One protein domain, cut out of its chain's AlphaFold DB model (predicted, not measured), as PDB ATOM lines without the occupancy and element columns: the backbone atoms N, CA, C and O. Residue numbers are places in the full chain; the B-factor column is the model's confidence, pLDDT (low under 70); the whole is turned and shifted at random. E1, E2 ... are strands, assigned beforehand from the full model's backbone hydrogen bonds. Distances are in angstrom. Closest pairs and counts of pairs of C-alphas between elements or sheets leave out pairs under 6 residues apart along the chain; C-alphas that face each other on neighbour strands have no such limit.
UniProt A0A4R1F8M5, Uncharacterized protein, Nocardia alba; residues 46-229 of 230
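AT A GLANCE: This is residues 46 to 229 of the 230 residues of an uncharacterized protein of Nocardia alba (UniProt A0A4R1F8M5). Two strongly twisted sheets stand face to face as a sandwich with crossed strands; the sheet of E8 to E13 is curled like part of a barrel, nearly closed where its edges E9 and E13 come near each other again. The small ribbon of E5 and E15 packs on E3 of the other sheet, and residues 110 to 115, the tip of a long loop between E6 and E7, stick out and lengthen the model. The printed part has 184 residues with no named helix and fifteen named strands, E1 to E15 in chain order; the curled sheet runs E9, E8, E10, E11, E12, E13, the second sheet is branched and holds E2, E3, E4, E6, E7 and E14, and the neighbour strands are antiparallel. The class is all strand, with under half of the residues, 84 of 184, in named elements. The whole is compact, with a radius of gyration of the C-alphas of 15.9 A and spans of 50, 34 and 31 A.

HOW THE PARTS SIT: The curled sheet is a folded sheet, bent back on itself: E9, residues 144 to 146, and E8, residues 136 to 138, face E11, residues 166 to 173, E12, residues 177 to 186, and E13, residues 189 to 193, with E10, residues 151 to 163, as the hinge. E10 bends by 63 degrees at residue 154, and E12 bends by 84 degrees at residue 183. E10 to E13 form a meander, each strand the antiparallel neighbour of the one before; N 160 and O 168 are 3.0 A apart, N 171 and O 179 2.8 A, and N 182 and O 191 2.8 A, within hydrogen-bond range. Between the neighbour strands E8 and E10, N 137 and O 151 are within hydrogen-bond range at 2.8 A, and between the neighbour strands E8 and E9, N 136 and O 146 are within it at 2.9 A. The closest C-alphas of the edge strands E9 and E13 are those of Tyr 144 and Arg 191, 4.5 A apart. In the branched sheet E2, residues 62 to 67, has E3, residues 73 to 80, and E6, residues 97 to 101, on one side and E14, residues 201 to 205, on the other. Within range are N 66 and O 75 at 2.8 A, N 62 and O 99 at 2.8 A, and N 65 and O 203 at 3.0 A. E2, E3 and E4, residues 84 to 87, form a second meander, with N 78 and O 86 2.9 A apart. E6 and E7, residues 123 to 127, are a hairpin, with N 98 and O 126 2.9 A apart. The facing parts of the two sheets are 10.1 A centre to centre, with strands at 54 degrees. The closest C-alphas of E11 and E14 are those of Ala 168 and Tyr 201, 5.1 A apart. E5, residues 90 to 92, pairs with E15, residues 220 to 222, through N 221 and O 91 at 2.8 A. E1, residues 53 to 55, pairs with no named strand.

IN THESE COORDINATES: E1 begins at C-alpha 53, (4.532, -12.173, -5.495). E10 is the longest strand by residues, 31.0 A from C-alpha 151 at (-20.256, -23.132, 14.386) to C-alpha 163. E11 measures 22.2 A, E12 22.1 A, E3 19.3 A and E2 15.7 A. E15 ends at C-alpha 222, (5.969, -30.208, 0.389).

THE WHOLE: The C-alphas of Gln 114 and Ser 217, the two farthest apart, are 50.7 A from each other. The printed part has no cut. The links E6 to E7 and E14 to E15 are long, with 21 and 14 residues. Mean pLDDT of the printed part is 81.8; 32 residues are under 70, among them residues 107 to 117 and 226 to 229.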
ATOM      1  N   TYR A  46      -0.304 -13.568  -2.914       91.88
ATOM      2  CA  TYR A  46       0.181 -14.941  -2.953       91.88
ATOM      3  C   TYR A  46       1.597 -14.989  -3.513       91.88
ATOM      4  O   TYR A  46       2.036 -14.091  -4.234       91.88
ATOM      5  N   MET A  47       2.299 -16.060  -3.167       91.12
ATOM      6  CA  MET A  47       3.597 -16.410  -3.721       91.12
ATOM      7  C   MET A  47       3.438 -17.545  -4.733       91.12
ATOM      8  O   MET A  47       2.780 -18.549  -4.440       91.12
ATOM      9  N   ASP A  48       4.027 -17.375  -5.915       90.69
ATOM     10  CA  ASP A  48       3.983 -18.369  -6.987       90.69
ATOM     11  C   ASP A  48       5.028 -19.496  -6.811       90.69
ATOM     12  O   ASP A  48       5.633 -19.660  -5.744       90.69
ATOM     13  N   GLU A  49       5.223 -20.329  -7.835       85.19
ATOM     14  CA  GLU A  49       6.233 -21.396  -7.834       85.19
ATOM     15  C   GLU A  49       7.675 -20.855  -7.854       85.19
ATOM     16  O   GLU A  49       8.548 -21.393  -7.170       85.19
ATOM     17  N   ASN A  50       7.890 -19.731  -8.544       86.19
ATOM     18  CA  ASN A  50       9.163 -19.016  -8.671       86.19
ATOM     19  C   ASN A  50       9.433 -18.081  -7.481       86.19
ATOM     20  O   ASN A  50      10.447 -17.387  -7.445       86.19
ATOM     21  N   LYS A  51       8.534 -18.094  -6.488       83.25
ATOM     22  CA  LYS A  51       8.511 -17.252  -5.286       83.25
ATOM     23  C   LYS A  51       8.257 -15.762  -5.552       83.25
ATOM     24  O   LYS A  51       8.310 -14.960  -4.617       83.25
ATOM     25  N   SER A  52       7.899 -15.406  -6.783       88.00
ATOM     26  CA  SER A  52       7.413 -14.069  -7.117       88.00
ATOM     27  C   SER A  52       6.047 -13.835  -6.475       88.00
ATOM     28  O   SER A  52       5.317 -14.771  -6.134       88.00
ATOM     29  N   GLN A  53       5.708 -12.565  -6.264       88.50
ATOM     30  CA  GLN A  53       4.532 -12.173  -5.495       88.50
ATOM     31  C   GLN A  53       3.510 -11.444  -6.351       88.50
ATOM     32  O   GLN A  53       3.829 -10.469  -7.030       88.50
ATOM     33  N   TRP A  54       2.256 -11.848  -6.208       89.94
ATOM     34  CA  TRP A  54       1.142 -11.342  -7.000       89.94
ATOM     35  C   TRP A  54      -0.042 -11.017  -6.094       89.94
ATOM     36  O   TRP A  54      -0.172 -11.578  -5.007       89.94
ATOM     37  N   THR A  55      -0.910 -10.099  -6.517       90.19
ATOM     38  CA  THR A  55      -2.125  -9.774  -5.748       90.19
ATOM     39  C   THR A  55      -3.104 -10.943  -5.833       90.19
ATOM     40  O   THR A  55      -3.446 -11.368  -6.935       90.19
ATOM     41  N   LEU A  56      -3.582 -11.441  -4.688       89.75
ATOM     42  CA  LEU A  56      -4.710 -12.367  -4.671       89.75
ATOM     43  C   LEU A  56      -5.996 -11.565  -4.899       89.75
ATOM     44  O   LEU A  56      -6.280 -10.621  -4.162       89.75
ATOM     45  N   GLN A  57      -6.758 -11.933  -5.925       91.56
ATOM     46  CA  GLN A  57      -8.060 -11.327  -6.209       91.56
ATOM     47  C   GLN A  57      -9.159 -11.955  -5.334       91.56
ATOM     48  O   GLN A  57      -8.946 -12.991  -4.698       91.56
ATOM     49  N   TYR A  58     -10.356 -11.364  -5.318       90.25
ATOM     50  CA  TYR A  58     -11.524 -12.063  -4.781       90.25
ATOM     51  C   TYR A  58     -11.865 -13.278  -5.644       90.25
ATOM     52  O   TYR A  58     -11.557 -13.318  -6.833       90.25
ATOM     53  N   ASP A  59     -12.460 -14.290  -5.016       93.25
ATOM     54  CA  ASP A  59     -12.802 -15.590  -5.601       93.25
ATOM     55  C   ASP A  59     -11.630 -16.423  -6.156       93.25
ATOM     56  O   ASP A  59     -11.811 -17.613  -6.418       93.25
ATOM     57  N   MET A  60     -10.419 -15.857  -6.225       95.00
ATOM     58  CA  MET A  60      -9.194 -16.534  -6.638       95.00
ATOM     59  C   MET A  60      -8.885 -17.700  -5.679       95.00
ATOM     60  O   MET A  60      -8.630 -17.460  -4.491       95.00
ATOM     61  N   PRO A  61      -8.858 -18.962  -6.148       96.25
ATOM     62  CA  PRO A  61      -8.363 -20.064  -5.343       96.25
ATOM     63  C   PRO A  61      -6.888 -19.866  -4.997       96.25
ATOM     64  O   PRO A  61      -6.070 -19.492  -5.835       96.25
ATOM     65  N   PHE A  62      -6.523 -20.199  -3.773       95.62
ATOM     66  CA  PHE A  62      -5.146 -20.364  -3.338       95.62
ATOM     67  C   PHE A  62      -5.053 -21.573  -2.423       95.62
ATOM     68  O   PHE A  62      -6.047 -22.109  -1.938       95.62
ATOM     69  N   MET A  63      -3.835 -22.013  -2.176       95.62
ATOM     70  CA  MET A  63      -3.548 -23.036  -1.190       95.62
ATOM     71  C   MET A  63      -2.881 -22.372   0.009       95.62
ATOM     72  O   MET A  63      -2.024 -21.497  -0.140       95.62
ATOM     73  N   MET A  64      -3.290 -22.773   1.204       93.50
ATOM     74  CA  MET A  64      -2.760 -22.227   2.445       93.50
ATOM     75  C   MET A  64      -1.531 -23.030   2.867       93.50
ATOM     76  O   MET A  64      -1.604 -24.254   2.968       93.50
ATOM     77  N   TRP A  65      -0.418 -22.350   3.141       94.06
ATOM     78  CA  TRP A  65       0.646 -22.912   3.967       94.06
ATOM     79  C   TRP A  65       0.592 -22.283   5.360       94.06
ATOM     80  O   TRP A  65       0.447 -21.067   5.497       94.06
ATOM     81  N   TRP A  66       0.733 -23.124   6.380       93.12
ATOM     82  CA  TRP A  66       0.776 -22.755   7.790       93.12
ATOM     83  C   TRP A  66       2.227 -22.647   8.263       93.12
ATOM     84  O   TRP A  66       3.023 -23.560   8.042       93.12
ATOM     85  N   LEU A  67       2.573 -21.534   8.903       89.94
ATOM     86  CA  LEU A  67       3.908 -21.212   9.400       89.94
ATOM     87  C   LEU A  67       3.822 -20.925  10.910       89.94
ATOM     88  O   LEU A  67       3.267 -19.890  11.292       89.94
ATOM     89  N   PRO A  68       4.338 -21.802  11.791       87.69
ATOM     90  CA  PRO A  68       4.358 -21.537  13.225       87.69
ATOM     91  C   PRO A  68       5.245 -20.327  13.535       87.69
ATOM     92  O   PRO A  68       6.288 -20.128  12.913       87.69
ATOM     93  N   ARG A  69       4.851 -19.534  14.539       81.81
ATOM     94  CA  ARG A  69       5.478 -18.246  14.882       81.81
ATOM     95  C   ARG A  69       6.996 -18.305  15.076       81.81
ATOM     96  O   ARG A  69       7.689 -17.334  14.784       81.81
ATOM     97  N   THR A  70       7.485 -19.412  15.626       79.00
ATOM     98  CA  THR A  70       8.884 -19.635  16.018       79.00
ATOM     99  C   THR A  70       9.615 -20.621  15.102       79.00
ATOM    100  O   THR A  70      10.649 -21.151  15.499       79.00
ATOM    101  N   GLY A  71       9.066 -20.924  13.920       77.56
ATOM    102  CA  GLY A  71       9.671 -21.835  12.949       77.56
ATOM    103  C   GLY A  71      10.154 -21.131  11.681       77.56
ATOM    104  O   GLY A  71       9.667 -20.066  11.312       77.56
ATOM    105  N   ASP A  72      11.091 -21.772  10.993       83.06
ATOM    106  CA  ASP A  72      11.554 -21.440   9.643       83.06
ATOM    107  C   ASP A  72      10.852 -22.277   8.554       83.06
ATOM    108  O   ASP A  72      10.976 -21.977   7.369       83.06
ATOM    109  N   MET A  73      10.109 -23.316   8.946       89.44
ATOM    110  CA  MET A  73       9.362 -24.200   8.053       89.44
ATOM    111  C   MET A  73       7.894 -23.787   7.942       89.44
ATOM    112  O   MET A  73       7.197 -23.692   8.951       89.44
ATOM    113  N   TYR A  74       7.401 -23.640   6.714       91.06
ATOM    114  CA  TYR A  74       5.978 -23.501   6.406       91.06
ATOM    115  C   TYR A  74       5.457 -24.776   5.725       91.06
ATOM    116  O   TYR A  74       6.135 -25.375   4.888       91.06
ATOM    117  N   TYR A  75       4.248 -25.203   6.091       94.00
ATOM    118  CA  TYR A  75       3.688 -26.526   5.796       94.00
ATOM    119  C   TYR A  75       2.412 -26.411   4.956       94.00
ATOM    120  O   TYR A  75       1.526 -25.647   5.348       94.00
ATOM    121  N   PRO A  76       2.250 -27.163   3.853       95.50
ATOM    122  CA  PRO A  76       0.996 -27.185   3.112       95.50
ATOM    123  C   PRO A  76      -0.144 -27.730   3.980       95.50
ATOM    124  O   PRO A  76       0.040 -28.669   4.760       95.50
ATOM    125  N   VAL A  77      -1.334 -27.150   3.830       95.00
ATOM    126  CA  VAL A  77      -2.511 -27.520   4.623       95.00
ATOM    127  C   VAL A  77      -3.363 -28.558   3.888       95.00
ATOM    128  O   VAL A  77      -4.001 -28.265   2.877       95.00
ATOM    129  N   GLY A  78      -3.385 -29.779   4.421       94.50
ATOM    130  CA  GLY A  78      -4.359 -30.816   4.068       94.50
ATOM    131  C   GLY A  78      -5.439 -30.945   5.146       94.50
ATOM    132  O   GLY A  78      -5.558 -30.085   6.018       94.50
ATOM    133  N   LEU A  79      -6.183 -32.054   5.129       91.12
ATOM    134  CA  LEU A  79      -7.129 -32.402   6.199       91.12
ATOM    135  C   LEU A  79      -6.621 -33.525   7.112       91.12
ATOM    136  O   LEU A  79      -6.031 -34.500   6.638       91.12
ATOM    137  N   TRP A  80      -6.901 -33.391   8.408       86.56
ATOM    138  CA  TRP A  80      -6.893 -34.458   9.408       86.56
ATOM    139  C   TRP A  80      -8.283 -35.098   9.465       86.56
ATOM    140  O   TRP A  80      -9.284 -34.382   9.541       86.56
ATOM    141  N   ASP A  81      -8.346 -36.428   9.347       85.00
ATOM    142  CA  ASP A  81      -9.567 -37.253   9.333       85.00
ATOM    143  C   ASP A  81     -10.716 -36.713   8.448       85.00
ATOM    144  O   ASP A  81     -11.900 -36.912   8.727       85.00
ATOM    145  N   GLY A  82     -10.363 -36.000   7.370       85.19
ATOM    146  CA  GLY A  82     -11.301 -35.352   6.447       85.19
ATOM    147  C   GLY A  82     -12.086 -34.165   7.028       85.19
ATOM    148  O   GLY A  82     -13.054 -33.742   6.404       85.19
ATOM    149  N   LYS A  83     -11.706 -33.642   8.205       86.00
ATOM    150  CA  LYS A  83     -12.507 -32.679   8.985       86.00
ATOM    151  C   LYS A  83     -11.784 -31.400   9.367       86.00
ATOM    152  O   LYS A  83     -12.353 -30.328   9.214       86.00
ATOM    153  N   ASP A  84     -10.558 -31.479   9.868       88.12
ATOM    154  CA  ASP A  84      -9.855 -30.295  10.372       88.12
ATOM    155  C   ASP A  84      -8.649 -29.967   9.498       88.12
ATOM    156  O   ASP A  84      -7.932 -30.861   9.050       88.12
ATOM    157  N   ALA A  85      -8.410 -28.680   9.256       90.12
ATOM    158  CA  ALA A  85      -7.219 -28.226   8.556       90.12
ATOM    159  C   ALA A  85      -5.963 -28.647   9.339       90.12
ATOM    160  O   ALA A  85      -5.901 -28.478  10.555       90.12
ATOM    161  N   MET A  86      -4.956 -29.195   8.658       91.69
ATOM    162  CA  MET A  86      -3.748 -29.756   9.274       91.69
ATOM    163  C   MET A  86      -2.502 -29.436   8.433       91.69
ATOM    164  O   MET A  86      -2.511 -29.732   7.233       91.69
ATOM    165  N   PRO A  87      -1.411 -28.903   9.024       93.31
ATOM    166  CA  PRO A  87      -0.116 -28.857   8.359       93.31
ATOM    167  C   PRO A  87       0.380 -30.280   8.087       93.31
ATOM    168  O   PRO A  87       0.374 -31.134   8.976       93.31
ATOM    169  N   LYS A  88       0.828 -30.539   6.859       93.50
ATOM    170  CA  LYS A  88       1.437 -31.813   6.467       93.50
ATOM    171  C   LYS A  88       2.856 -31.585   5.962       93.50
ATOM    172  O   LYS A  88       3.150 -30.556   5.365       93.50
ATOM    173  N   ASP A  89       3.730 -32.568   6.158       94.88
ATOM    174  CA  ASP A  89       5.069 -32.569   5.553       94.88
ATOM    175  C   ASP A  89       4.997 -32.653   4.020       94.88
ATOM    176  O   ASP A  89       5.802 -32.040   3.315       94.88
ATOM    177  N   GLN A  90       3.999 -33.383   3.519       95.62
ATOM    178  CA  GLN A  90       3.688 -33.569   2.108       95.62
ATOM    179  C   GLN A  90       2.174 -33.752   1.936       95.62
ATOM    180  O   GLN A  90       1.511 -34.358   2.781       95.62
ATOM    181  N   VAL A  91       1.616 -33.261   0.829       95.75
ATOM    182  CA  VAL A  91       0.213 -33.473   0.451       95.75
ATOM    183  C   VAL A  91       0.059 -33.506  -1.077       95.75
ATOM    184  O   VAL A  91       0.796 -32.832  -1.796       95.75
ATOM    185  N   SER A  92      -0.872 -34.312  -1.592       95.75
ATOM    186  CA  SER A  92      -1.144 -34.411  -3.034       95.75
ATOM    187  C   SER A  92      -2.078 -33.291  -3.525       95.75
ATOM    188  O   SER A  92      -2.797 -32.680  -2.735       95.75
ATOM    189  N   LYS A  93      -2.154 -33.074  -4.846       94.81
ATOM    190  CA  LYS A  93      -3.170 -32.220  -5.503       94.81
ATOM    191  C   LYS A  93      -4.614 -32.655  -5.208       94.81
ATOM    192  O   LYS A  93      -5.514 -31.820  -5.245       94.81
ATOM    193  N   ALA A  94      -4.840 -33.929  -4.886       92.56
ATOM    194  CA  ALA A  94      -6.151 -34.436  -4.486       92.56
ATOM    195  C   ALA A  94      -6.471 -34.181  -3.000       92.56
ATOM    196  O   ALA A  94      -7.648 -34.122  -2.656       92.56
ATOM    197  N   ASP A  95      -5.461 -34.000  -2.140       93.50
ATOM    198  CA  ASP A  95      -5.597 -33.961  -0.671       93.50
ATOM    199  C   ASP A  95      -5.362 -32.582  -0.036       93.50
ATOM    200  O   ASP A  95      -5.611 -32.390   1.160       93.50
ATOM    201  N   ILE A  96      -4.835 -31.629  -0.805       95.12
ATOM    202  CA  ILE A  96      -4.564 -30.268  -0.339       95.12
ATOM    203  C   ILE A  96      -5.847 -29.433  -0.321       95.12
ATOM    204  O   ILE A  96      -6.670 -29.487  -1.241       95.12
ATOM    205  N   VAL A  97      -6.010 -28.635   0.734       95.38
ATOM    206  CA  VAL A  97      -7.160 -27.743   0.870       95.38
ATOM    207  C   VAL A  97      -6.920 -26.489   0.036       95.38
ATOM    208  O   VAL A  97      -5.938 -25.766   0.223       95.38
ATOM    209  N   GLN A  98      -7.849 -26.227  -0.875       95.69
ATOM    210  CA  GLN A  98      -7.958 -24.953  -1.571       95.69
ATOM    211  C   GLN A  98      -8.855 -24.022  -0.771       95.69
ATOM    212  O   GLN A  98      -9.863 -24.448  -0.211       95.69
ATOM    213  N   TRP A  99      -8.516 -22.745  -0.795       94.69
ATOM    214  CA  TRP A  99      -9.197 -21.665  -0.103       94.69
ATOM    215  C   TRP A  99      -9.500 -20.560  -1.109       94.69
ATOM    216  O   TRP A  99      -8.741 -20.372  -2.056       94.69
ATOM    217  N   ARG A 100     -10.576 -19.804  -0.909       94.06
ATOM    218  CA  ARG A 100     -10.800 -18.529  -1.601       94.06
ATOM    219  C   ARG A 100     -11.423 -17.524  -0.651       94.06
ATOM    220  O   ARG A 100     -12.184 -17.896   0.242       94.06
ATOM    221  N   ILE A 101     -11.110 -16.255  -0.869       91.12
ATOM    222  CA  ILE A 101     -11.705 -15.133  -0.146       91.12
ATOM    223  C   ILE A 101     -12.727 -14.496  -1.086       91.12
ATOM    224  O   ILE A 101     -12.380 -14.071  -2.187       91.12
ATOM    225  N   ARG A 102     -13.997 -14.490  -0.685       91.12
ATOM    226  CA  ARG A 102     -15.089 -13.838  -1.420       91.12
ATOM    227  C   ARG A 102     -14.987 -12.316  -1.284       91.12
ATOM    228  O   ARG A 102     -14.269 -11.818  -0.419       91.12
ATOM    229  N   GLY A 103     -15.721 -11.581  -2.121       84.44
ATOM    230  CA  GLY A 103     -15.907 -10.137  -1.934       84.44
ATOM    231  C   GLY A 103     -16.480  -9.790  -0.545       84.44
ATOM    232  O   GLY A 103     -17.000 -10.674   0.138       84.44
ATOM    233  N   PRO A 104     -16.374  -8.525  -0.106       83.62
ATOM    234  CA  PRO A 104     -16.827  -8.095   1.214       83.62
ATOM    235  C   PRO A 104     -18.339  -8.281   1.381       83.62
ATOM    236  O   PRO A 104     -19.125  -7.957   0.493       83.62
ATOM    237  N   HIS A 105     -18.741  -8.779   2.544       77.62
ATOM    238  CA  HIS A 105     -20.122  -8.864   3.004       77.62
ATOM    239  C   HIS A 105     -20.296  -7.942   4.219       77.62
ATOM    240  O   HIS A 105     -19.394  -7.822   5.050       77.62
ATOM    241  N   SER A 106     -21.463  -7.306   4.331       74.94
ATOM    242  CA  SER A 106     -21.852  -6.511   5.502       74.94
ATOM    243  C   SER A 106     -22.725  -7.341   6.440       74.94
ATOM    244  O   SER A 106     -23.574  -8.106   5.978       74.94
ATOM    245  N   LEU A 107     -22.540  -7.177   7.749       69.19
ATOM    246  CA  LEU A 107     -23.568  -7.507   8.734       69.19
ATOM    247  C   LEU A 107     -24.334  -6.234   9.049       69.19
ATOM    248  O   LEU A 107     -23.788  -5.326   9.664       69.19
ATOM    249  N   GLU A 108     -25.603  -6.179   8.676       65.44
ATOM    250  CA  GLU A 108     -26.505  -5.213   9.289       65.44
ATOM    251  C   GLU A 108     -26.900  -5.740  10.673       65.44
ATOM    252  O   GLU A 108     -27.262  -6.910  10.816       65.44
ATOM    253  N   HIS A 109     -26.811  -4.878  11.686       55.53
ATOM    254  CA  HIS A 109     -27.329  -5.118  13.033       55.53
ATOM    255  C   HIS A 109     -28.649  -4.346  13.186       55.53
ATOM    256  O   HIS A 109     -28.635  -3.213  13.670       55.53
ATOM    257  N   PRO A 110     -29.795  -4.897  12.733       55.66
ATOM    258  CA  PRO A 110     -31.076  -4.191  12.792       55.66
ATOM    259  C   PRO A 110     -31.514  -3.881  14.232       55.66
ATOM    260  O   PRO A 110     -32.267  -2.935  14.452       55.66
ATOM    261  N   GLU A 111     -31.029  -4.649  15.212       50.56
ATOM    262  CA  GLU A 111     -31.253  -4.433  16.643       50.56
ATOM    263  C   GLU A 111     -30.373  -3.346  17.294       50.56
ATOM    264  O   GLU A 111     -30.746  -2.850  18.358       50.56
ATOM    265  N   ASP A 112     -29.245  -2.952  16.689       46.84
ATOM    266  CA  ASP A 112     -28.360  -1.901  17.221       46.84
ATOM    267  C   ASP A 112     -27.704  -1.069  16.094       46.84
ATOM    268  O   ASP A 112     -26.592  -1.367  15.642       46.84
ATOM    269  N   PRO A 113     -28.358   0.028  15.663       51.38
ATOM    270  CA  PRO A 113     -27.812   0.931  14.653       51.38
ATOM    271  C   PRO A 113     -26.529   1.667  15.074       51.38
ATOM    272  O   PRO A 113     -25.874   2.255  14.213       51.38
ATOM    273  N   GLN A 114     -26.165   1.686  16.366       45.75
ATOM    274  CA  GLN A 114     -24.978   2.400  16.856       45.75
ATOM    275  C   GLN A 114     -23.697   1.570  16.759       45.75
ATOM    276  O   GLN A 114     -22.620   2.157  16.635       45.75
ATOM    277  N   MET A 115     -23.778   0.233  16.757       47.59
ATOM    278  CA  MET A 115     -22.595  -0.600  16.492       47.59
ATOM    279  C   MET A 115     -22.072  -0.446  15.058       47.59
ATOM    280  O   MET A 115     -20.883  -0.659  14.816       47.59
ATOM    281  N   GLY A 116     -22.942  -0.033  14.129       51.28
ATOM    282  CA  GLY A 116     -22.643   0.046  12.704       51.28
ATOM    283  C   GLY A 116     -22.475  -1.338  12.071       51.28
ATOM    284  O   GLY A 116     -22.175  -2.329  12.736       51.28
ATOM    285  N   GLY A 117     -22.666  -1.421  10.756       61.44
ATOM    286  CA  GLY A 117     -22.345  -2.655  10.049       61.44
ATOM    287  C   GLY A 117     -20.834  -2.833   9.947       61.44
ATOM    288  O   GLY A 117     -20.158  -1.987   9.358       61.44
ATOM    289  N   HIS A 118     -20.288  -3.920  10.498       70.31
ATOM    290  CA  HIS A 118     -18.902  -4.302  10.226       70.31
ATOM    291  C   HIS A 118     -18.835  -5.283   9.060       70.31
ATOM    292  O   HIS A 118     -19.718  -6.120   8.860       70.31
ATOM    293  N   LEU A 119     -17.762  -5.164   8.283       76.25
ATOM    294  CA  LEU A 119     -17.562  -5.973   7.093       76.25
ATOM    295  C   LEU A 119     -16.587  -7.118   7.338       76.25
ATOM    296  O   LEU A 119     -15.709  -7.062   8.201       76.25
ATOM    297  N   PHE A 120     -16.807  -8.181   6.578       79.25
ATOM    298  CA  PHE A 120     -16.043  -9.415   6.613       79.25
ATOM    299  C   PHE A 120     -15.960  -9.996   5.199       79.25
ATOM    300  O   PHE A 120     -16.829  -9.758   4.362       79.25
ATOM    301  N   TRP A 121     -14.936 -10.797   4.928       87.69
ATOM    302  CA  TRP A 121     -14.753 -11.484   3.653       87.69
ATOM    303  C   TRP A 121     -14.949 -12.982   3.863       87.69
ATOM    304  O   TRP A 121     -14.103 -13.606   4.517       87.69
ATOM    305  N   PRO A 122     -16.036 -13.586   3.347       89.25
ATOM    306  CA  PRO A 122     -16.275 -15.014   3.499       89.25
ATOM    307  C   PRO A 122     -15.076 -15.835   3.012       89.25
ATOM    308  O   PRO A 122     -14.646 -15.720   1.859       89.25
ATOM    309  N   LEU A 123     -14.531 -16.663   3.906       90.31
ATOM    310  CA  LEU A 123     -13.486 -17.623   3.572       90.31
ATOM    311  C   LEU A 123     -14.163 -18.949   3.243       90.31
ATOM    312  O   LEU A 123     -14.828 -19.542   4.093       90.31
ATOM    313  N   GLN A 124     -13.963 -19.408   2.016       93.31
ATOM    314  CA  GLN A 124     -14.485 -20.678   1.534       93.31
ATOM    315  C   GLN A 124     -13.354 -21.654   1.255       93.31
ATOM    316  O   GLN A 124     -12.233 -21.248   0.944       93.31
ATOM    317  N   TRP A 125     -13.664 -22.944   1.330       93.88
ATOM    318  CA  TRP A 125     -12.736 -24.034   1.073       93.88
ATOM    319  C   TRP A 125     -13.307 -25.038   0.063       93.88
ATOM    320  O   TRP A 125     -14.522 -25.134  -0.131       93.88
ATOM    321  N   ARG A 126     -12.419 -25.809  -0.567       93.69
ATOM    322  CA  ARG A 126     -12.739 -27.068  -1.259       93.69
ATOM    323  C   ARG A 126     -11.524 -27.997  -1.263       93.69
ATOM    324  O   ARG A 126     -10.398 -27.571  -1.015       93.69
ATOM    325  N   GLN A 127     -11.744 -29.253  -1.630       91.69
ATOM    326  CA  GLN A 127     -10.691 -30.218  -1.949       91.69
ATOM    327  C   GLN A 127     -10.925 -30.752  -3.372       91.69
ATOM    328  O   GLN A 127     -12.073 -30.952  -3.779       91.69
ATOM    329  N   GLY A 128      -9.853 -30.924  -4.156       85.38
ATOM    330  CA  GLY A 128      -9.938 -31.327  -5.566       85.38
ATOM    331  C   GLY A 128     -10.873 -30.438  -6.407       85.38
ATOM    332  O   GLY A 128     -10.808 -29.211  -6.349       85.38
ATOM    333  N   THR A 129     -11.762 -31.058  -7.182       83.50
ATOM    334  CA  THR A 129     -12.790 -30.389  -8.007       83.50
ATOM    335  C   THR A 129     -14.129 -30.190  -7.281       83.50
ATOM    336  O   THR A 129     -15.139 -29.903  -7.919       83.50
ATOM    337  N   GLY A 130     -14.162 -30.347  -5.953       87.12
ATOM    338  CA  GLY A 130     -15.382 -30.239  -5.155       87.12
ATOM    339  C   GLY A 130     -16.032 -28.849  -5.164       87.12
ATOM    340  O   GLY A 130     -15.417 -27.837  -5.503       87.12
ATOM    341  N   VAL A 131     -17.296 -28.804  -4.738       91.69
ATOM    342  CA  VAL A 131     -18.048 -27.555  -4.552       91.69
ATOM    343  C   VAL A 131     -17.436 -26.741  -3.410       91.69
ATOM    344  O   VAL A 131     -17.085 -27.297  -2.368       91.69
ATOM    345  N   TRP A 132     -17.334 -25.427  -3.607       94.06
ATOM    346  CA  TRP A 132     -16.927 -24.484  -2.569       94.06
ATOM    347  C   TRP A 132     -17.922 -24.470  -1.412       94.06
ATOM    348  O   TRP A 132     -19.127 -24.345  -1.623       94.06
ATOM    349  N   LYS A 133     -17.401 -24.568  -0.194       92.00
ATOM    350  CA  LYS A 133     -18.172 -24.543   1.047       92.00
ATOM    351  C   LYS A 133     -17.634 -23.462   1.965       92.00
ATOM    352  O   LYS A 133     -16.442 -23.152   1.929       92.00
ATOM    353  N   ASP A 134     -18.502 -22.922   2.807       88.56
ATOM    354  CA  ASP A 134     -18.069 -22.037   3.879       88.56
ATOM    355  C   ASP A 134     -17.229 -22.821   4.897       88.56
ATOM    356  O   ASP A 134     -17.337 -24.045   5.040       88.56
ATOM    357  N   VAL A 135     -16.318 -22.116   5.555       86.69
ATOM    358  CA  VAL A 135     -15.433 -22.687   6.570       86.69
ATOM    359  C   VAL A 135     -16.137 -22.666   7.927       86.69
ATOM    360  O   VAL A 135     -16.858 -21.726   8.270       86.69
ATOM    361  N   HIS A 136     -15.916 -23.709   8.720       84.31
ATOM    362  CA  HIS A 136     -16.545 -23.891  10.019       84.31
ATOM    363  C   HIS A 136     -15.509 -23.866  11.145       84.31
ATOM    364  O   HIS A 136     -14.320 -24.116  10.961       84.31
ATOM    365  N   GLN A 137     -15.991 -23.619  12.355       79.06
ATOM    366  CA  GLN A 137     -15.264 -23.876  13.583       79.06
ATOM    367  C   GLN A 137     -15.846 -25.128  14.255       79.06
ATOM    368  O   GLN A 137     -17.060 -25.242  14.466       79.06
ATOM    369  N   ARG A 138     -14.981 -26.078  14.626       76.88
ATOM    370  CA  ARG A 138     -15.389 -27.288  15.357       76.88
ATOM    371  C   ARG A 138     -15.128 -27.125  16.852       76.88
ATOM    372  O   ARG A 138     -14.006 -26.849  17.274       76.88
ATOM    373  N   LYS A 139     -16.181 -27.286  17.662       69.56
ATOM    374  CA  LYS A 139     -16.145 -27.079  19.120       69.56
ATOM    375  C   LYS A 139     -15.210 -28.081  19.811       69.56
ATOM    376  O   LYS A 139     -15.239 -29.276  19.539       69.56
ATOM    377  N   GLY A 140     -14.421 -27.574  20.752       64.81
ATOM    378  CA  GLY A 140     -13.496 -28.317  21.605       64.81
ATOM    379  C   GLY A 140     -12.769 -27.340  22.533       64.81
ATOM    380  O   GLY A 140     -13.043 -26.143  22.484       64.81
ATOM    381  N   ALA A 141     -11.821 -27.813  23.344       53.50
ATOM    382  CA  ALA A 141     -11.086 -26.948  24.279       53.50
ATOM    383  C   ALA A 141     -10.286 -25.810  23.599       53.50
ATOM    384  O   ALA A 141      -9.949 -24.831  24.252       53.50
ATOM    385  N   ASN A 142      -9.964 -25.952  22.307       63.75
ATOM    386  CA  ASN A 142      -9.115 -25.035  21.534       63.75
ATOM    387  C   ASN A 142      -9.580 -24.904  20.065       63.75
ATOM    388  O   ASN A 142      -8.746 -24.844  19.171       63.75
ATOM    389  N   TYR A 143     -10.901 -24.980  19.850       73.12
ATOM    390  CA  TYR A 143     -11.646 -24.780  18.595       73.12
ATOM    391  C   TYR A 143     -10.875 -24.877  17.256       73.12
ATOM    392  O   TYR A 143     -10.093 -23.996  16.913       73.12
ATOM    393  N   TYR A 144     -11.155 -25.883  16.430       77.12
ATOM    394  CA  TYR A 144     -10.374 -26.138  15.208       77.12
ATOM    395  C   TYR A 144     -10.884 -25.378  13.979       77.12
ATOM    396  O   TYR A 144     -12.097 -25.204  13.826       77.12
ATOM    397  N   LEU A 145      -9.955 -24.986  13.093       80.81
ATOM    398  CA  LEU A 145     -10.263 -24.521  11.737       80.81
ATOM    399  C   LEU A 145     -10.736 -25.733  10.929       80.81
ATOM    400  O   LEU A 145      -9.941 -26.614  10.599       80.81
ATOM    401  N   SER A 146     -12.034 -25.799  10.663       81.19
ATOM    402  CA  SER A 146     -12.695 -27.027  10.247       81.19
ATOM    403  C   SER A 146     -13.432 -26.868   8.924       81.19
ATOM    404  O   SER A 146     -13.933 -25.800   8.571       81.19
ATOM    405  N   VAL A 147     -13.508 -27.969   8.194       78.94
ATOM    406  CA  VAL A 147     -14.259 -28.085   6.947       78.94
ATOM    407  C   VAL A 147     -15.644 -28.717   7.144       78.94
ATOM    408  O   VAL A 147     -16.472 -28.688   6.234       78.94
ATOM    409  N   ASP A 148     -15.900 -29.240   8.348       79.50
ATOM    410  CA  ASP A 148     -17.164 -29.813   8.817       79.50
ATOM    411  C   ASP A 148     -17.311 -29.519  10.325       79.50
ATOM    412  O   ASP A 148     -16.553 -30.037  11.148       79.50
ATOM    413  N   GLY A 149     -18.240 -28.639  10.718       72.31
ATOM    414  CA  GLY A 149     -18.267 -28.132  12.091       72.31
ATOM    415  C   GLY A 149     -19.571 -27.485  12.555       72.31
ATOM    416  O   GLY A 149     -20.452 -27.128  11.782       72.31
ATOM    417  N   HIS A 150     -19.673 -27.326  13.876       71.88
ATOM    418  CA  HIS A 150     -20.901 -26.926  14.576       71.88
ATOM    419  C   HIS A 150     -21.141 -25.413  14.649       71.88
ATOM    420  O   HIS A 150     -22.211 -24.986  15.076       71.88
ATOM    421  N   THR A 151     -20.147 -24.592  14.318       75.75
ATOM    422  CA  THR A 151     -20.256 -23.132  14.386       75.75
ATOM    423  C   THR A 151     -19.771 -22.552  13.070       75.75
ATOM    424  O   THR A 151     -18.613 -22.732  12.703       75.75
ATOM    425  N   THR A 152     -20.658 -21.885  12.337       75.56
ATOM    426  CA  THR A 152     -20.290 -21.179  11.108       75.56
ATOM    427  C   THR A 152     -19.337 -20.038  11.448       75.56
ATOM    428  O   THR A 152     -19.557 -19.286  12.401       75.56
ATOM    429  N   MET A 153     -18.275 -19.903  10.667       79.31
ATOM    430  CA  MET A 153     -17.394 -18.745  10.703       79.31
ATOM    431  C   MET A 153     -17.839 -17.804   9.584       79.31
ATOM    432  O   MET A 153     -18.056 -18.249   8.460       79.31
ATOM    433  N   ARG A 154     -18.011 -16.513   9.878       76.75
ATOM    434  CA  ARG A 154     -18.513 -15.552   8.884       76.75
ATOM    435  C   ARG A 154     -17.487 -15.335   7.779       76.75
ATOM    436  O   ARG A 154     -17.816 -15.361   6.600       76.75
ATOM    437  N   GLY A 155     -16.228 -15.165   8.165       82.38
ATOM    438  CA  GLY A 155     -15.127 -14.952   7.238       82.38
ATOM    439  C   GLY A 155     -13.920 -14.334   7.920       82.38
ATOM    440  O   GLY A 155     -13.838 -14.294   9.147       82.38
ATOM    441  N   VAL A 156     -12.986 -13.838   7.115       83.94
ATOM    442  CA  VAL A 156     -11.907 -12.962   7.577       83.94
ATOM    443  C   VAL A 156     -12.529 -11.618   7.972       83.94
ATOM    444  O   VAL A 156     -13.296 -11.064   7.195       83.94
ATOM    445  N   ARG A 157     -12.214 -11.082   9.151       78.06
ATOM    446  CA  ARG A 157     -12.585  -9.726   9.592       78.06
ATOM    447  C   ARG A 157     -11.488  -8.708   9.303       78.06
ATOM    448  O   ARG A 157     -11.783  -7.569   8.983       78.06
ATOM    449  N   TYR A 158     -10.227  -9.113   9.434       76.81
ATOM    450  CA  TYR A 158      -9.080  -8.348   8.950       76.81
ATOM    451  C   TYR A 158      -7.855  -9.250   8.777       76.81
ATOM    452  O   TYR A 158      -7.785 -10.368   9.299       76.81
ATOM    453  N   VAL A 159      -6.871  -8.747   8.034       79.81
ATOM    454  CA  VAL A 159      -5.585  -9.405   7.805       79.81
ATOM    455  C   VAL A 159      -4.479  -8.497   8.320       79.81
ATOM    456  O   VAL A 159      -4.438  -7.322   7.973       79.81
ATOM    457  N   LYS A 160      -3.547  -9.042   9.105       81.81
ATOM    458  CA  LYS A 160      -2.332  -8.322   9.506       81.81
ATOM    459  C   LYS A 160      -1.114  -8.906   8.811       81.81
ATOM    460  O   LYS A 160      -0.851 -10.101   8.929       81.81
ATOM    461  N   GLN A 161      -0.355  -8.063   8.121       83.56
ATOM    462  CA  GLN A 161       0.909  -8.453   7.508       83.56
ATOM    463  C   GLN A 161       2.065  -8.326   8.510       83.56
ATOM    464  O   GLN A 161       2.175  -7.326   9.216       83.56
ATOM    465  N   TYR A 162       2.924  -9.343   8.559       77.75
ATOM    466  CA  TYR A 162       4.122  -9.395   9.415       77.75
ATOM    467  C   TYR A 162       5.435  -9.391   8.618       77.75
ATOM    468  O   TYR A 162       6.514  -9.224   9.177       77.75
ATOM    469  N   GLY A 163       5.335  -9.562   7.304       75.94
ATOM    470  CA  GLY A 163       6.411  -9.521   6.322       75.94
ATOM    471  C   GLY A 163       5.828  -9.942   4.978       75.94
ATOM    472  O   GLY A 163       4.605 -10.024   4.835       75.94
ATOM    473  N   THR A 164       6.649 -10.213   3.973       72.19
ATOM    474  CA  THR A 164       6.133 -10.411   2.612       72.19
ATOM    475  C   THR A 164       6.408 -11.838   2.127       72.19
ATOM    476  O   THR A 164       7.577 -12.155   1.930       72.19
ATOM    477  N   PRO A 165       5.390 -12.705   1.924       72.06
ATOM    478  CA  PRO A 165       3.940 -12.538   2.091       72.06
ATOM    479  C   PRO A 165       3.425 -13.314   3.324       72.06
ATOM    480  O   PRO A 165       2.777 -14.351   3.192       72.06
ATOM    481  N   TYR A 166       3.737 -12.822   4.531       84.50
ATOM    482  CA  TYR A 166       3.353 -13.451   5.805       84.50
ATOM    483  C   TYR A 166       2.173 -12.718   6.437       84.50
ATOM    484  O   TYR A 166       2.284 -11.539   6.788       84.50
ATOM    485  N   TYR A 167       1.063 -13.429   6.633       85.50
ATOM    486  CA  TYR A 167      -0.193 -12.847   7.100       85.50
ATOM    487  C   TYR A 167      -0.754 -13.578   8.320       85.50
ATOM    488  O   TYR A 167      -0.735 -14.800   8.363       85.50
ATOM    489  N   ALA A 168      -1.322 -12.860   9.283       82.88
ATOM    490  CA  ALA A 168      -2.232 -13.440  10.269       82.88
ATOM    491  C   ALA A 168      -3.670 -13.098   9.865       82.88
ATOM    492  O   ALA A 168      -3.991 -11.925   9.653       82.88
ATOM    493  N   PHE A 169      -4.523 -14.115   9.746       81.81
ATOM    494  CA  PHE A 169      -5.949 -13.936   9.475       81.81
ATOM    495  C   PHE A 169      -6.714 -13.904  10.794       81.81
ATOM    496  O   PHE A 169      -6.573 -14.811  11.618       81.81
ATOM    497  N   TYR A 170      -7.535 -12.875  10.963       79.44
ATOM    498  CA  TYR A 170      -8.472 -12.752  12.068       79.44
ATOM    499  C   TYR A 170      -9.851 -13.045  11.520       79.44
ATOM    500  O   TYR A 170     -10.289 -12.399  10.573       79.44
ATOM    501  N   MET A 171     -10.509 -14.037  12.093       79.69
ATOM    502  CA  MET A 171     -11.761 -14.584  11.607       79.69
ATOM    503  C   MET A 171     -12.891 -14.168  12.540       79.69
ATOM    504  O   MET A 171     -12.771 -14.349  13.751       79.69
ATOM    505  N   ASP A 172     -13.986 -13.654  11.984       77.12
ATOM    506  CA  ASP A 172     -15.220 -13.420  12.736       77.12
ATOM    507  C   ASP A 172     -15.972 -14.747  12.883       77.12
ATOM    508  O   ASP A 172     -16.365 -15.387  11.898       77.12
ATOM    509  N   ILE A 173     -16.163 -15.166  14.132       72.62
ATOM    510  CA  ILE A 173     -16.890 -16.378  14.485       72.62
ATOM    511  C   ILE A 173     -18.223 -16.006  15.125       72.62
ATOM    512  O   ILE A 173     -18.283 -15.349  16.172       72.62
ATOM    513  N   VAL A 174     -19.307 -16.502  14.521       69.25
ATOM    514  CA  VAL A 174     -20.680 -16.250  14.969       69.25
ATOM    515  C   VAL A 174     -20.817 -16.642  16.448       69.25
ATOM    516  O   VAL A 174     -20.505 -17.766  16.837       69.25
ATOM    517  N   THR A 175     -21.282 -15.712  17.289       68.25
ATOM    518  CA  THR A 175     -21.397 -15.824  18.768       68.25
ATOM    519  C   THR A 175     -20.094 -15.926  19.583       68.25
ATOM    520  O   THR A 175     -20.165 -16.091  20.805       68.25
ATOM    521  N   LYS A 176     -18.908 -15.839  18.963       66.25
ATOM    522  CA  LYS A 176     -17.608 -15.939  19.665       66.25
ATOM    523  C   LYS A 176     -16.676 -14.745  19.459       66.25
ATOM    524  O   LYS A 176     -15.799 -14.552  20.295       66.25
ATOM    525  N   GLY A 177     -16.902 -13.936  18.425       68.38
ATOM    526  CA  GLY A 177     -16.040 -12.805  18.085       68.38
ATOM    527  C   GLY A 177     -14.781 -13.252  17.343       68.38
ATOM    528  O   GLY A 177     -14.779 -14.294  16.685       68.38
ATOM    529  N   ASP A 178     -13.726 -12.447  17.435       65.06
ATOM    530  CA  ASP A 178     -12.503 -12.643  16.656       65.06
ATOM    531  C   ASP A 178     -11.656 -13.810  17.191       65.06
ATOM    532  O   ASP A 178     -11.358 -13.897  18.384       65.06
ATOM    533  N   ALA A 179     -11.185 -14.666  16.285       73.62
ATOM    534  CA  ALA A 179     -10.148 -15.662  16.559       73.62
ATOM    535  C   ALA A 179      -9.180 -15.776  15.374       73.62
ATOM    536  O   ALA A 179      -9.548 -15.504  14.236       73.62
ATOM    537  N   TRP A 180      -7.949 -16.222  15.605       75.12
ATOM    538  CA  TRP A 180      -6.953 -16.433  14.541       75.12
ATOM    539  C   TRP A 180      -6.388 -17.846  14.569       75.12
ATOM    540  O   TRP A 180      -6.496 -18.570  15.559       75.12
ATOM    541  N   ILE A 181      -5.696 -18.192  13.489       77.69
ATOM    542  CA  ILE A 181      -4.972 -19.450  13.312       77.69
ATOM    543  C   ILE A 181      -3.748 -19.505  14.248       77.69
ATOM    544  O   ILE A 181      -2.877 -18.634  14.216       77.69
ATOM    545  N   SER A 182      -3.707 -20.512  15.123       79.50
ATOM    546  CA  SER A 182      -2.704 -20.649  16.187       79.50
ATOM    547  C   SER A 182      -1.363 -21.199  15.692       79.50
ATOM    548  O   SER A 182      -1.320 -21.935  14.705       79.50
ATOM    549  N   ASP A 183      -0.279 -20.868  16.405       77.75
ATOM    550  CA  ASP A 183       1.052 -21.480  16.246       77.75
ATOM    551  C   ASP A 183       1.185 -22.879  16.867       77.75
ATOM    552  O   ASP A 183       2.179 -23.565  16.625       77.75
ATOM    553  N   GLU A 184       0.160 -23.352  17.579       75.31
ATOM    554  CA  GLU A 184       0.053 -24.743  18.007       75.31
ATOM    555  C   GLU A 184      -0.773 -25.597  17.056       75.31
ATOM    556  O   GLU A 184      -1.882 -25.233  16.650       75.31
ATOM    557  N   THR A 185      -0.310 -26.831  16.878       65.25
ATOM    558  CA  THR A 185      -1.221 -27.948  16.641       65.25
ATOM    559  C   THR A 185      -1.497 -28.680  17.952       65.25
ATOM    560  O   THR A 185      -0.715 -28.665  18.902       65.25
ATOM    561  N   THR A 186      -2.626 -29.370  18.024       62.00
ATOM    562  CA  THR A 186      -2.819 -30.485  18.961       62.00
ATOM    563  C   THR A 186      -3.674 -31.511  18.250       62.00
ATOM    564  O   THR A 186      -4.535 -31.125  17.463       62.00
ATOM    565  N   THR A 187      -3.344 -32.791  18.436       62.31
ATOM    566  CA  THR A 187      -3.746 -33.894  17.538       62.31
ATOM    567  C   THR A 187      -3.412 -33.635  16.057       62.31
ATOM    568  O   THR A 187      -4.052 -34.183  15.172       62.31
ATOM    569  N   GLY A 188      -2.415 -32.782  15.776       65.31
ATOM    570  CA  GLY A 188      -1.981 -32.415  14.420       65.31
ATOM    571  C   GLY A 188      -2.818 -31.334  13.723       65.31
ATOM    572  O   GLY A 188      -2.368 -30.788  12.725       65.31
ATOM    573  N   SER A 189      -3.987 -30.963  14.250       75.75
ATOM    574  CA  SER A 189      -4.899 -30.008  13.599       75.75
ATOM    575  C   SER A 189      -4.594 -28.542  13.934       75.75
ATOM    576  O   SER A 189      -4.150 -28.228  15.041       75.75
ATOM    577  N   ILE A 190      -4.895 -27.641  12.995       80.25
ATOM    578  CA  ILE A 190      -4.799 -26.184  13.135       80.25
ATOM    579  C   ILE A 190      -5.894 -25.686  14.083       80.25
ATOM    580  O   ILE A 190      -7.094 -25.839  13.837       80.25
ATOM    581  N   ARG A 191      -5.465 -25.049  15.171       78.94
ATOM    582  CA  ARG A 191      -6.343 -24.448  16.180       78.94
ATOM    583  C   ARG A 191      -6.694 -23.003  15.850       78.94
ATOM    584  O   ARG A 191      -5.922 -22.302  15.197       78.94
ATOM    585  N   MET A 192      -7.810 -22.542  16.399       76.19
ATOM    586  CA  MET A 192      -8.192 -21.137  16.470       76.19
ATOM    587  C   MET A 192      -8.166 -20.675  17.933       76.19
ATOM    588  O   MET A 192      -8.790 -21.299  18.793       76.19
ATOM    589  N   GLN A 193      -7.430 -19.603  18.232       70.38
ATOM    590  CA  GLN A 193      -7.245 -19.083  19.598       70.38
ATOM    591  C   GLN A 193      -7.547 -17.579  19.701       70.38
ATOM    592  O   GLN A 193      -7.659 -16.889  18.689       70.38
ATOM    593  N   SER A 194      -7.676 -17.100  20.948       60.56
ATOM    594  CA  SER A 194      -8.021 -15.717  21.322       60.56
ATOM    595  C   SER A 194      -7.004 -15.012  22.250       60.56
ATOM    596  O   SER A 194      -7.255 -13.895  22.694       60.56
ATOM    597  N   SER A 195      -5.826 -15.600  22.522       62.97
ATOM    598  CA  SER A 195      -4.664 -14.953  23.182       62.97
ATOM    599  C   SER A 195      -3.541 -14.507  22.210       62.97
ATOM    600  O   SER A 195      -2.804 -15.329  21.661       62.97
ATOM    601  N   GLU A 196      -3.397 -13.197  21.962       61.38
ATOM    602  CA  GLU A 196      -2.620 -12.627  20.829       61.38
ATOM    603  C   GLU A 196      -1.155 -13.101  20.684       61.38
ATOM    604  O   GLU A 196      -0.545 -12.967  19.619       61.38
ATOM    605  N   SER A 197      -0.555 -13.656  21.732       64.00
ATOM    606  CA  SER A 197       0.814 -14.172  21.727       64.00
ATOM    607  C   SER A 197       1.024 -15.427  20.864       64.00
ATOM    608  O   SER A 197       2.177 -15.741  20.574       64.00
ATOM    609  N   ARG A 198      -0.041 -16.121  20.434       71.25
ATOM    610  CA  ARG A 198       0.026 -17.480  19.854       71.25
ATOM    611  C   ARG A 198      -0.467 -17.589  18.408       71.25
ATOM    612  O   ARG A 198      -1.230 -18.492  18.070       71.25
ATOM    613  N   ARG A 199      -0.108 -16.620  17.564       77.88
ATOM    614  CA  ARG A 199      -0.499 -16.546  16.142       77.88
ATOM    615  C   ARG A 199       0.501 -17.278  15.254       77.88
ATOM    616  O   ARG A 199       1.669 -16.902  15.246       77.88
ATOM    617  N   ALA A 200       0.031 -18.223  14.445       84.62
ATOM    618  CA  ALA A 200       0.763 -18.633  13.251       84.62
ATOM    619  C   ALA A 200       0.630 -17.570  12.155       84.62
ATOM    620  O   ALA A 200      -0.288 -16.744  12.155       84.62
ATOM    621  N   TYR A 201       1.537 -17.641  11.191       87.94
ATOM    622  CA  TYR A 201       1.425 -16.929   9.933       87.94
ATOM    623  C   TYR A 201       0.912 -17.870   8.843       87.94
ATOM    624  O   TYR A 201       1.105 -19.086   8.872       87.94
ATOM    625  N   ILE A 202       0.271 -17.273   7.854       89.56
ATOM    626  CA  ILE A 202      -0.237 -17.900   6.650       89.56
ATOM    627  C   ILE A 202       0.557 -17.372   5.464       89.56
ATOM    628  O   ILE A 202       0.756 -16.162   5.331       89.56
ATOM    629  N   VAL A 203       0.970 -18.293   4.594       91.75
ATOM    630  CA  VAL A 203       1.565 -17.998   3.289       91.75
ATOM    631  C   VAL A 203       0.588 -18.476   2.212       91.75
ATOM    632  O   VAL A 203       0.471 -19.685   1.993       91.75
ATOM    633  N   PRO A 204      -0.147 -17.571   1.542       93.31
ATOM    634  CA  PRO A 204      -0.959 -17.929   0.389       93.31
ATOM    635  C   PRO A 204      -0.041 -18.349  -0.764       93.31
ATOM    636  O   PRO A 204       0.861 -17.604  -1.156       93.31
ATOM    637  N   ARG A 205      -0.257 -19.545  -1.316       93.94
ATOM    638  CA  ARG A 205       0.511 -20.078  -2.448       93.94
ATOM    639  C   ARG A 205      -0.385 -20.397  -3.630       93.94
ATOM    640  O   ARG A 205      -1.505 -20.886  -3.471       93.94
ATOM    641  N   ARG A 206       0.166 -20.185  -4.820       94.94
ATOM    642  CA  ARG A 206      -0.331 -20.720  -6.088       94.94
ATOM    643  C   ARG A 206       0.862 -21.208  -6.909       94.94
ATOM    644  O   ARG A 206       1.996 -20.839  -6.639       94.94
ATOM    645  N   PHE A 207       0.595 -22.060  -7.879       93.88
ATOM    646  CA  PHE A 207       1.547 -22.578  -8.863       93.88
ATOM    647  C   PHE A 207       0.951 -22.432 -10.277       93.88
ATOM    648  O   PHE A 207       1.677 -22.222 -11.237       93.88
ATOM    649  N   GLY A 208      -0.384 -22.440 -10.404       92.62
ATOM    650  CA  GLY A 208      -1.089 -22.107 -11.644       92.62
ATOM    651  C   GLY A 208      -1.333 -20.603 -11.838       92.62
ATOM    652  O   GLY A 208      -1.677 -19.871 -10.899       92.62
ATOM    653  N   SER A 209      -1.181 -20.161 -13.089       87.62
ATOM    654  CA  SER A 209      -1.377 -18.778 -13.546       87.62
ATOM    655  C   SER A 209      -2.816 -18.447 -13.966       87.62
ATOM    656  O   SER A 209      -3.197 -17.280 -13.923       87.62
ATOM    657  N   SER A 210      -3.630 -19.438 -14.351       91.25
ATOM    658  CA  SER A 210      -5.037 -19.217 -14.716       91.25
ATOM    659  C   SER A 210      -5.900 -18.994 -13.475       91.25
ATOM    660  O   SER A 210      -5.653 -19.601 -12.436       91.25
ATOM    661  N   MET A 211      -6.928 -18.144 -13.569       90.00
ATOM    662  CA  MET A 211      -7.753 -17.717 -12.427       90.00
ATOM    663  C   MET A 211      -8.157 -18.881 -11.503       90.00
ATOM    664  O   MET A 211      -7.826 -18.862 -10.315       90.00
ATOM    665  N   ASP A 212      -8.774 -19.923 -12.065       91.75
ATOM    666  CA  ASP A 212      -9.401 -21.027 -11.326       91.75
ATOM    667  C   ASP A 212      -8.480 -22.204 -10.960       91.75
ATOM    668  O   ASP A 212      -8.892 -23.066 -10.174       91.75
ATOM    669  N   ASP A 213      -7.253 -22.262 -11.496       92.75
ATOM    670  CA  ASP A 213      -6.282 -23.312 -11.170       92.75
ATOM    671  C   ASP A 213      -5.178 -22.780 -10.239       92.75
ATOM    672  O   ASP A 213      -4.241 -22.114 -10.690       92.75
ATOM    673  N   PRO A 214      -5.224 -23.085  -8.930       94.88
ATOM    674  CA  PRO A 214      -4.142 -22.733  -8.021       94.88
ATOM    675  C   PRO A 214      -2.915 -23.643  -8.198       94.88
ATOM    676  O   PRO A 214      -1.862 -23.322  -7.655       94.88
ATOM    677  N   PHE A 215      -3.015 -24.761  -8.924       95.38
ATOM    678  CA  PHE A 215      -2.020 -25.835  -8.939       95.38
ATOM    679  C   PHE A 215      -1.085 -25.816 -10.149       95.38
ATOM    680  O   PHE A 215       0.075 -26.196 -10.020       95.38
ATOM    681  N   GLY A 216      -1.582 -25.448 -11.330       93.12
ATOM    682  CA  GLY A 216      -0.831 -25.610 -12.570       93.12
ATOM    683  C   GLY A 216      -0.406 -27.070 -12.776       93.12
ATOM    684  O   GLY A 216      -1.173 -28.014 -12.533       93.12
ATOM    685  N   SER A 217       0.853 -27.256 -13.174       94.12
ATOM    686  CA  SER A 217       1.490 -28.567 -13.358       94.12
ATOM    687  C   SER A 217       1.809 -29.301 -12.046       94.12
ATOM    688  O   SER A 217       2.044 -30.510 -12.075       94.12
ATOM    689  N   ALA A 218       1.803 -28.621 -10.893       94.44
ATOM    690  CA  ALA A 218       2.198 -29.218  -9.621       94.44
ATOM    691  C   ALA A 218       1.181 -30.271  -9.143       94.44
ATOM    692  O   ALA A 218      -0.013 -29.998  -9.007       94.44
ATOM    693  N   THR A 219       1.661 -31.484  -8.858       95.31
ATOM    694  CA  THR A 219       0.845 -32.627  -8.400       95.31
ATOM    695  C   THR A 219       1.014 -32.950  -6.916       95.31
ATOM    696  O   THR A 219       0.190 -33.666  -6.346       95.31
ATOM    697  N   THR A 220       2.082 -32.450  -6.291       95.94
ATOM    698  CA  THR A 220       2.482 -32.740  -4.909       95.94
ATOM    699  C   THR A 220       3.117 -31.500  -4.294       95.94
ATOM    700  O   THR A 220       3.890 -30.804  -4.950       95.94
ATOM    701  N   PHE A 221       2.815 -31.254  -3.025       95.06
ATOM    702  CA  PHE A 221       3.227 -30.074  -2.281       95.06
ATOM    703  C   PHE A 221       3.956 -30.500  -1.014       95.06
ATOM    704  O   PHE A 221       3.463 -31.355  -0.280       95.06
ATOM    705  N   TYR A 222       5.113 -29.898  -0.755       94.69
ATOM    706  CA  TYR A 222       5.969 -30.208   0.389       94.69
ATOM    707  C   TYR A 222       6.048 -29.015   1.347       94.69
ATOM    708  O   TYR A 222       5.856 -27.860   0.942       94.69
ATOM    709  N   LYS A 223       6.372 -29.280   2.615       93.62
ATOM    710  CA  LYS A 223       6.863 -28.236   3.524       93.62
ATOM    711  C   LYS A 223       8.159 -27.620   2.986       93.62
ATOM    712  O   LYS A 223       8.929 -28.286   2.295       93.62
ATOM    713  N   SER A 224       8.409 -26.354   3.295       89.38
ATOM    714  CA  SER A 224       9.540 -25.599   2.741       89.38
ATOM    715  C   SER A 224      10.087 -24.581   3.746       89.38
ATOM    716  O   SER A 224       9.390 -24.216   4.691       89.38
ATOM    717  N   THR A 225      11.336 -24.146   3.556       85.69
ATOM    718  CA  THR A 225      12.042 -23.182   4.414       85.69
ATOM    719  C   THR A 225      11.808 -21.739   3.968       85.69
ATOM    720  O   THR A 225      11.823 -21.426   2.773       85.69
ATOM    721  N   LEU A 226      11.681 -20.820   4.926       68.12
ATOM    722  CA  LEU A 226      11.606 -19.378   4.667       68.12
ATOM    723  C   LEU A 226      12.849 -18.824   3.957       68.12
ATOM    724  O   LEU A 226      12.744 -17.883   3.174       68.12
ATOM    725  N   ALA A 227      14.012 -19.443   4.183       59.84
ATOM    726  CA  ALA A 227      15.304 -19.053   3.614       59.84
ATOM    727  C   ALA A 227      15.348 -19.042   2.070       59.84
ATOM    728  O   ALA A 227      16.313 -18.560   1.484       59.84
ATOM    729  N   GLY A 228      14.319 -19.562   1.395       48.78
ATOM    730  CA  GLY A 228      14.189 -19.468  -0.052       48.78
ATOM    731  C   GLY A 228      13.646 -18.136  -0.592       48.78
ATOM    732  O   GLY A 228      13.657 -18.001  -1.811       48.78
ATOM    733  N   ILE A 229      13.131 -17.222   0.239       47.81
ATOM    734  CA  ILE A 229      12.277 -16.072  -0.155       47.81
ATOM    735  C   ILE A 229      13.070 -14.739  -0.096       47.81
ATOM    736  O   ILE A 229      12.550 -13.713   0.334       47.81
TER     737      ILE A 229